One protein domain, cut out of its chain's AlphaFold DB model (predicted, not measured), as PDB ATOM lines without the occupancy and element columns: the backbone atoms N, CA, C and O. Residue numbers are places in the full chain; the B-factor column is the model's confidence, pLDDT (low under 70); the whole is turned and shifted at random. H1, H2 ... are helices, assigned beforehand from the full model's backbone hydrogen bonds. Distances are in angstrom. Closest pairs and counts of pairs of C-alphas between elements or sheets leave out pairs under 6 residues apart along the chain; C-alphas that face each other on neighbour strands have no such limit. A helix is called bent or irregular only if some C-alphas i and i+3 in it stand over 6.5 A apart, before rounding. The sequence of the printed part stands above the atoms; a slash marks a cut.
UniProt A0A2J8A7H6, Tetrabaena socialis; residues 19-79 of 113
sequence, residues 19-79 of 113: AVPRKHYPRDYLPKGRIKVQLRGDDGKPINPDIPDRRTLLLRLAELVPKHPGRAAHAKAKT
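What this domain is: This is residues 19 to 79 of the 113 residues of a protein of Tetrabaena socialis (UniProt A0A2J8A7H6). Picture a long, wandering stretch with no named element, residues 19 to 53, followed by two helices, H1 and H2, set end to end with a corner between them; the stretch folds back near Leu 30 and again near Asp 43 before it leads into H1. The longest axis runs from the turn near Asp 43 along the helices to Thr 79, while the loop round residues 23 to 32 lies to one side of that axis, away from the helices. The printed part has 61 residues, with H1 then H2 along the chain and no named strand; the class is all helix, though under half of the residues, 25, are in named elements. It is loose, with a radius of gyration of the C-alphas of 15.2 A, and elongated, spanning 48 by 28 by 17 A.

How they stand to each other: Go first through residues 19 to 53, whose C-alphas lie 7 to 23 A from the mean of all C-alphas. Next look at H1, residues 54 to 67, and H2, residues 69 to 79: they are close but not clearly touching, and their closest C-alphas, those of Pro 66 and Ala 72, are 7.1 A apart. They run the same way at a steep tilt of 54 degrees. Of the O i to N i+4 pairs, 8 of 10 in H1 and 4 of 7 in H2 are within hydrogen-bond range.

Where its parts are: Begin at C-alpha 19, at (133.902, 198.138, 149.653). Find C-alpha 54 at (142.819, 188.539, 158.711); from there H1 runs 20.9 A to C-alpha 67. H1 is irregular, but only just: C-alphas 63 and 66 are 6.8 A apart. After a tight link of one residue, H2 runs 16.4 A from C-alpha 69 to C-alpha 79 at (166.568, 199.479, 136.927).

The domain as a whole: The two C-alphas farthest apart, those of Asp 43 and Thr 79, are 48.8 A apart. Residues 67 to 74, of which 69 to 74 belong to H2, stand free. The printed part has no cut. Its mean pLDDT is 73.4; look for values under 70 at residues 19 to 24, 29, 31 to 33, 44 and 71 to 79.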
ATOM      1  N   ALA A  19     134.295 196.729 149.630       56.00
ATOM      2  CA  ALA A  19     133.902 198.138 149.653       56.00
ATOM      3  C   ALA A  19     135.121 199.000 150.024       56.00
ATOM      4  O   ALA A  19     135.754 198.759 151.054       56.00
ATOM      5  N   VAL A  20     135.449 200.017 149.224       57.72
ATOM      6  CA  VAL A  20     136.605 200.906 149.456       57.72
ATOM      7  C   VAL A  20     136.154 202.209 150.135       57.72
ATOM      8  O   VAL A  20     135.769 203.159 149.453       57.72
ATOM      9  N   PRO A  21     136.154 202.322 151.478       60.75
ATOM     10  CA  PRO A  21     135.901 203.595 152.145       60.75
ATOM     11  C   PRO A  21     137.084 204.570 152.029       60.75
ATOM     12  O   PRO A  21     138.232 204.225 152.314       60.75
ATOM     13  N   ARG A  22     136.781 205.853 151.790       58.62
ATOM     14  CA  ARG A  22     137.720 206.999 151.860       58.62
ATOM     15  C   ARG A  22     138.124 207.394 153.298       58.62
ATOM     16  O   ARG A  22     138.428 208.551 153.573       58.62
ATOM     17  N   LYS A  23     138.086 206.463 154.260       66.62
ATOM     18  CA  LYS A  23     138.478 206.721 155.663       66.62
ATOM     19  C   LYS A  23     139.985 206.516 155.835       66.62
ATOM     20  O   LYS A  23     140.542 205.621 155.210       66.62
ATOM     21  N   HIS A  24     140.636 207.291 156.712       68.62
ATOM     22  CA  HIS A  24     142.087 207.177 156.942       68.62
ATOM     23  C   HIS A  24     142.487 206.485 158.207       68.62
ATOM     24  O   HIS A  24     141.820 206.673 159.219       68.62
ATOM     25  N   TYR A  25     143.637 205.817 158.208       76.12
ATOM     26  CA  TYR A  25     144.333 205.523 159.454       76.12
ATOM     27  C   TYR A  25     144.974 206.786 160.058       76.12
ATOM     28  O   TYR A  25     145.793 207.406 159.396       76.12
ATOM     29  N   PRO A  26     144.633 207.179 161.303       76.06
ATOM     30  CA  PRO A  26     145.126 208.425 161.899       76.06
ATOM     31  C   PRO A  26     146.652 208.550 162.020       76.06
ATOM     32  O   PRO A  26     147.137 209.657 162.197       76.06
ATOM     33  N   ARG A  27     147.406 207.442 161.946       81.00
ATOM     34  CA  ARG A  27     148.878 207.452 162.063       81.00
ATOM     35  C   ARG A  27     149.605 207.539 160.721       81.00
ATOM     36  O   ARG A  27     150.828 207.587 160.715       81.00
ATOM     37  N   ASP A  28     148.877 207.488 159.613       76.12
ATOM     38  CA  ASP A  28     149.460 207.575 158.280       76.12
ATOM     39  C   ASP A  28     149.232 208.997 157.745       76.12
ATOM     40  O   ASP A  28     148.203 209.611 158.028       76.12
ATOM     41  N   TYR A  29     150.178 209.566 157.007       62.16
ATOM     42  CA  TYR A  29     150.089 210.950 156.513       62.16
ATOM     43  C   TYR A  29     149.922 211.021 154.986       62.16
ATOM     44  O   TYR A  29     149.544 212.070 154.468       62.16
ATOM     45  N   LEU A  30     150.122 209.910 154.265       72.31
ATOM     46  CA  LEU A  30     149.945 209.844 152.810       72.31
ATOM     47  C   LEU A  30     148.465 209.617 152.409       72.31
ATOM     48  O   LEU A  30     147.689 209.053 153.191       72.31
ATOM     49  N   PRO A  31     148.030 210.083 151.212       64.06
ATOM     50  CA  PRO A  31     146.642 209.963 150.757       64.06
ATOM     51  C   PRO A  31     146.188 208.501 150.558       64.06
ATOM     52  O   PRO A  31     146.989 207.592 150.369       64.06
ATOM     53  N   LYS A  32     144.869 208.274 150.651       61.78
ATOM     54  CA  LYS A  32     144.277 207.193 151.463       61.78
ATOM     55  C   LYS A  32     143.389 206.244 150.659       61.78
ATOM     56  O   LYS A  32     142.490 206.703 149.957       61.78
ATOM     57  N   GLY A  33     143.525 204.940 150.907       67.81
ATOM     58  CA  GLY A  33     142.549 203.913 150.532       67.81
ATOM     59  C   GLY A  33     142.480 202.831 151.608       67.81
ATOM     60  O   GLY A  33     143.468 202.150 151.864       67.81
ATOM     61  N   ARG A  34     141.330 202.676 152.272       76.00
ATOM     62  CA  ARG A  34     141.064 201.515 153.132       76.00
ATOM     63  C   ARG A  34     140.217 200.533 152.340       76.00
ATOM     64  O   ARG A  34     139.220 200.932 151.751       76.00
ATOM     65  N   ILE A  35     140.585 199.259 152.368       77.81
ATOM     66  CA  ILE A  35     139.812 198.187 151.739       77.81
ATOM     67  C   ILE A  35     139.044 197.475 152.855       77.81
ATOM     68  O   ILE A  35     139.655 196.960 153.793       77.81
ATOM     69  N   LYS A  36     137.707 197.484 152.806       79.62
ATOM     70  CA  LYS A  36     136.898 196.612 153.668       79.62
ATOM     71  C   LYS A  36     136.774 195.277 152.968       79.62
ATOM     72  O   LYS A  36     136.353 195.246 151.825       79.62
ATOM     73  N   VAL A  37     137.109 194.205 153.668       80.31
ATOM     74  CA  VAL A  37     136.994 192.843 153.157       80.31
ATOM     75  C   VAL A  37     136.013 192.096 154.047       80.31
ATOM     76  O   VAL A  37     136.174 192.097 155.272       80.31
ATOM     77  N   GLN A  38     135.001 191.480 153.447       80.56
ATOM     78  CA  GLN A  38     134.123 190.556 154.152       80.56
ATOM     79  C   GLN A  38     134.806 189.190 154.218       80.56
ATOM     80  O   GLN A  38     135.064 188.572 153.195       80.56
ATOM     81  N   LEU A  39     135.163 188.743 155.422       77.88
ATOM     82  CA  LEU A  39     135.821 187.444 155.613       77.88
ATOM     83  C   LEU A  39     134.826 186.322 155.894       77.88
ATOM     84  O   LEU A  39     135.083 185.172 155.556       77.88
ATOM     85  N   ARG A  40     133.704 186.662 156.527       78.75
ATOM     86  CA  ARG A  40     132.671 185.717 156.942       78.75
ATOM     87  C   ARG A  40     131.342 186.139 156.334       78.75
ATOM     88  O   ARG A  40     131.038 187.336 156.308       78.75
ATOM     89  N   GLY A  41     130.613 185.161 155.814       78.81
ATOM     90  CA  GLY A  41     129.230 185.345 155.385       78.81
ATOM     91  C   GLY A  41     128.293 185.464 156.585       78.81
ATOM     92  O   GLY A  41     128.720 185.319 157.735       78.81
ATOM     93  N   ASP A  42     127.017 185.699 156.306       72.06
ATOM     94  CA  ASP A  42     125.964 185.775 157.325       72.06
ATOM     95  C   ASP A  42     125.796 184.441 158.087       72.06
ATOM     96  O   ASP A  42     125.418 184.432 159.255       72.06
ATOM     97  N   ASP A  43     126.236 183.331 157.482       74.75
ATOM     98  CA  ASP A  43     126.252 181.977 158.060       74.75
ATOM     99  C   ASP A  43     127.448 181.704 158.998       74.75
ATOM    100  O   ASP A  43     127.707 180.566 159.395       74.75
ATOM    101  N   GLY A  44     128.268 182.719 159.291       69.94
ATOM    102  CA  GLY A  44     129.447 182.606 160.159       69.94
ATOM    103  C   GLY A  44     130.628 181.822 159.567       69.94
ATOM    104  O   GLY A  44     131.721 181.849 160.142       69.94
ATOM    105  N   LYS A  45     130.454 181.173 158.409       73.00
ATOM    106  CA  LYS A  45     131.520 180.470 157.680       73.00
ATOM    107  C   LYS A  45     132.431 181.440 156.913       73.00
ATOM    108  O   LYS A  45     131.963 182.482 156.437       73.00
ATOM    109  N   PRO A  46     133.734 181.120 156.784       76.75
ATOM    110  CA  PRO A  46     134.636 181.894 155.945       76.75
ATOM    111  C   PRO A  46     134.239 181.744 154.473       76.75
ATOM    112  O   PRO A  46     133.982 180.636 154.011       76.75
ATOM    113  N   ILE A  47     134.199 182.861 153.740       76.00
ATOM    114  CA  ILE A  47     133.814 182.881 152.315       76.00
ATOM    115  C   ILE A  47     134.810 182.079 151.467       76.00
ATOM    116  O   ILE A  47     134.413 181.399 150.530       76.00
ATOM    117  N   ASN A  48     136.093 182.112 151.845       75.00
ATOM    118  CA  ASN A  48     137.128 181.257 151.280       75.00
ATOM    119  C   ASN A  48     137.747 180.414 152.404       75.00
ATOM    120  O   ASN A  48     138.299 180.997 153.344       75.00
ATOM    121  N   PRO A  49     137.710 179.072 152.320       72.56
ATOM    122  CA  PRO A  49     138.268 178.203 153.357       72.56
ATOM    123  C   PRO A  49     139.788 178.376 153.519       72.56
ATOM    124  O   PRO A  49     140.305 178.199 154.617       72.56
ATOM    125  N   ASP A  50     140.485 178.813 152.466       73.38
ATOM    126  CA  ASP A  50     141.930 179.085 152.483       73.38
ATOM    127  C   ASP A  50     142.308 180.384 153.218       73.38
ATOM    128  O   ASP A  50     143.483 180.627 153.503       73.38
ATOM    129  N   ILE A  51     141.326 181.251 153.499       77.06
ATOM    130  CA  ILE A  51     141.530 182.556 154.138       77.06
ATOM    131  C   ILE A  51     140.529 182.730 155.295       77.06
ATOM    132  O   ILE A  51     139.608 183.548 155.216       77.06
ATOM    133  N   PRO A  52     140.697 181.980 156.400       76.81
ATOM    134  CA  PRO A  52     139.811 182.085 157.557       76.81
ATOM    135  C   PRO A  52     140.065 183.357 158.385       76.81
ATOM    136  O   PRO A  52     139.135 183.925 158.967       76.81
ATOM    137  N   ASP A  53     141.315 183.834 158.409       81.75
ATOM    138  CA  ASP A  53     141.773 184.895 159.306       81.75
ATOM    139  C   ASP A  53     142.334 186.112 158.571       81.75
ATOM    140  O   ASP A  53     142.990 186.016 157.530       81.75
ATOM    141  N   ARG A  54     142.217 187.286 159.207       82.88
ATOM    142  CA  ARG A  54     142.819 188.539 158.711       82.88
ATOM    143  C   ARG A  54     144.324 188.422 158.472       82.88
ATOM    144  O   ARG A  54     144.832 189.013 157.529       82.88
ATOM    145  N   ARG A  55     145.038 187.664 159.313       85.12
ATOM    146  CA  ARG A  55     146.486 187.451 159.164       85.12
ATOM    147  C   ARG A  55     146.809 186.675 157.889       85.12
ATOM    148  O   ARG A  55     147.670 187.105 157.132       85.12
ATOM    149  N   THR A  56     146.077 185.593 157.625       86.19
ATOM    150  CA  THR A  56     146.267 184.770 156.418       86.19
ATOM    151  C   THR A  56     146.001 185.562 155.139       86.19
ATOM    152  O   THR A  56     146.791 185.491 154.200       86.19
ATOM    153  N   LEU A  57     144.975 186.422 155.146       86.38
ATOM    154  CA  LEU A  57     144.687 187.326 154.035       86.38
ATOM    155  C   LEU A  57     145.866 188.257 153.738       86.38
ATOM    156  O   LEU A  57     146.261 188.413 152.586       86.38
ATOM    157  N   LEU A  58     146.434 188.879 154.774       86.81
ATOM    158  CA  LEU A  58     147.540 189.824 154.613       86.81
ATOM    159  C   LEU A  58     148.803 189.145 154.069       86.81
ATOM    160  O   LEU A  58     149.480 189.731 153.226       86.81
ATOM    161  N   LEU A  59     149.092 187.915 154.498       89.62
ATOM    162  CA  LEU A  59     150.227 187.136 153.992       89.62
ATOM    163  C   LEU A  59     150.051 186.778 152.512       89.62
ATOM    164  O   LEU A  59     150.945 187.033 151.707       89.62
ATOM    165  N   ARG A  60     148.867 186.291 152.118       85.62
ATOM    166  CA  ARG A  60     148.558 185.998 150.709       85.62
ATOM    167  C   ARG A  60     148.591 187.243 149.830       85.62
ATOM    168  O   ARG A  60     149.103 187.199 148.713       85.62
ATOM    169  N   LEU A  61     148.111 188.380 150.333       85.75
ATOM    170  CA  LEU A  61     148.250 189.651 149.625       85.75
ATOM    171  C   LEU A  61     149.719 190.041 149.447       85.75
ATOM    172  O   LEU A  61     150.094 190.477 148.361       85.75
ATOM    173  N   ALA A  62     150.563 189.866 150.465       85.94
ATOM    174  CA  ALA A  62     151.985 190.184 150.367       85.94
ATOM    175  C   ALA A  62     152.702 189.365 149.275       85.94
ATOM    176  O   ALA A  62     153.549 189.915 148.575       85.94
ATOM    177  N   GLU A  63     152.320 188.101 149.067       88.38
ATOM    178  CA  GLU A  63     152.839 187.248 147.982       88.38
ATOM    179  C   GLU A  63     152.384 187.709 146.584       88.38
ATOM    180  O   GLU A  63     153.124 187.584 145.602       88.38
ATOM    181  N   LEU A  64     151.167 188.250 146.475       84.75
ATOM    182  CA  LEU A  64     150.565 188.675 145.205       84.75
ATOM    183  C   LEU A  64     150.952 190.106 144.795       84.75
ATOM    184  O   LEU A  64     150.994 190.416 143.604       84.75
ATOM    185  N   VAL A  65     151.283 190.981 145.750       83.94
ATOM    186  CA  VAL A  65     151.628 192.393 145.498       83.94
ATOM    187  C   VAL A  65     152.819 192.584 144.539       83.94
ATOM    188  O   VAL A  65     152.721 193.453 143.670       83.94
ATOM    189  N   PRO A  66     153.932 191.825 144.621       84.94
ATOM    190  CA  PRO A  66     155.050 191.959 143.681       84.94
ATOM    191  C   PRO A  66     154.688 191.608 142.233       84.94
ATOM    192  O   PRO A  66     155.255 192.177 141.305       84.94
ATOM    193  N   LYS A  67     153.726 190.698 142.039       83.31
ATOM    194  CA  LYS A  67     153.265 190.228 140.722       83.31
ATOM    195  C   LYS A  67     152.223 191.159 140.091       83.31
ATOM    196  O   LYS A  67     151.845 190.967 138.940       83.31
ATOM    197  N   HIS A  68     151.750 192.164 140.829       80.94
ATOM    198  CA  HIS A  68     150.711 193.071 140.360       80.94
ATOM    199  C   HIS A  68     151.210 193.918 139.169       80.94
ATOM    200  O   HIS A  68     152.288 194.518 139.258       80.94
ATOM    201  N   PRO A  69     150.429 194.058 138.079       72.81
ATOM    202  CA  PRO A  69     150.849 194.776 136.869       72.81
ATOM    203  C   PRO A  69     151.252 196.231 137.148       72.81
ATOM    204  O   PRO A  69     152.235 196.727 136.598       72.81
ATOM    205  N   GLY A  70     150.571 196.885 138.096       72.81
ATOM    206  CA  GLY A  70     150.918 198.237 138.543       72.81
ATOM    207  C   GLY A  70     152.295 198.352 139.218       72.81
ATOM    208  O   GLY A  70     152.886 199.419 139.192       72.81
ATOM    209  N   ARG A  71     152.849 197.272 139.790       66.19
ATOM    210  CA  ARG A  71     154.211 197.242 140.365       66.19
ATOM    211  C   ARG A  71     155.258 196.805 139.342       66.19
ATOM    212  O   ARG A  71     156.349 197.373 139.326       66.19
ATOM    213  N   ALA A  72     154.926 195.843 138.481       62.12
ATOM    214  CA  ALA A  72     155.824 195.344 137.438       62.12
ATOM    215  C   ALA A  72     156.263 196.456 136.462       62.12
ATOM    216  O   ALA A  72     157.426 196.498 136.057       62.12
ATOM    217  N   ALA A  73     155.371 197.404 136.155       60.25
ATOM    218  CA  ALA A  73     155.696 198.576 135.340       60.25
ATOM    219  C   ALA A  73     156.715 199.521 136.018       60.25
ATOM    220  O   ALA A  73     157.635 200.013 135.365       60.25
ATOM    221  N   HIS A  74     156.622 199.730 137.337       57.72
ATOM    222  CA  HIS A  74     157.558 200.583 138.085       57.72
ATOM    223  C   HIS A  74     158.909 199.909 138.382       57.72
ATOM    224  O   HIS A  74     159.916 200.603 138.526       57.72
ATOM    225  N   ALA A  75     158.957 198.574 138.449       57.12
ATOM    226  CA  ALA A  75     160.203 197.826 138.629       57.12
ATOM    227  C   ALA A  75     161.137 197.964 137.412       57.12
ATOM    228  O   ALA A  75     162.331 198.194 137.589       57.12
ATOM    229  N   LYS A  76     160.589 197.934 136.187       54.38
ATOM    230  CA  LYS A  76     161.358 198.179 134.951       54.38
ATOM    231  C   LYS A  76     161.876 199.618 134.836       54.38
ATOM    232  O   LYS A  76     162.920 199.846 134.241       54.38
ATOM    233  N   ALA A  77     161.175 200.588 135.428       55.06
ATOM    234  CA  ALA A  77     161.594 201.990 135.410       55.06
ATOM    235  C   ALA A  77     162.741 202.297 136.396       55.06
ATOM    236  O   ALA A  77     163.550 203.185 136.136       55.06
ATOM    237  N   LYS A  78     162.852 201.568 137.519       53.06
ATOM    238  CA  LYS A  78     163.915 201.795 138.520       53.06
ATOM    239  C   LYS A  78     165.264 201.166 138.159       53.06
ATOM    240  O   LYS A  78     166.287 201.707 138.566       53.06
ATOM    241  N   THR A  79     165.299 200.083 137.383       51.53
ATOM    242  CA  THR A  79     166.568 199.479 136.927       51.53
ATOM    243  C   THR A  79     167.278 200.308 135.852       51.53
ATOM    244  O   THR A  79     168.493 200.212 135.736       51.53
TER     245      THR A  79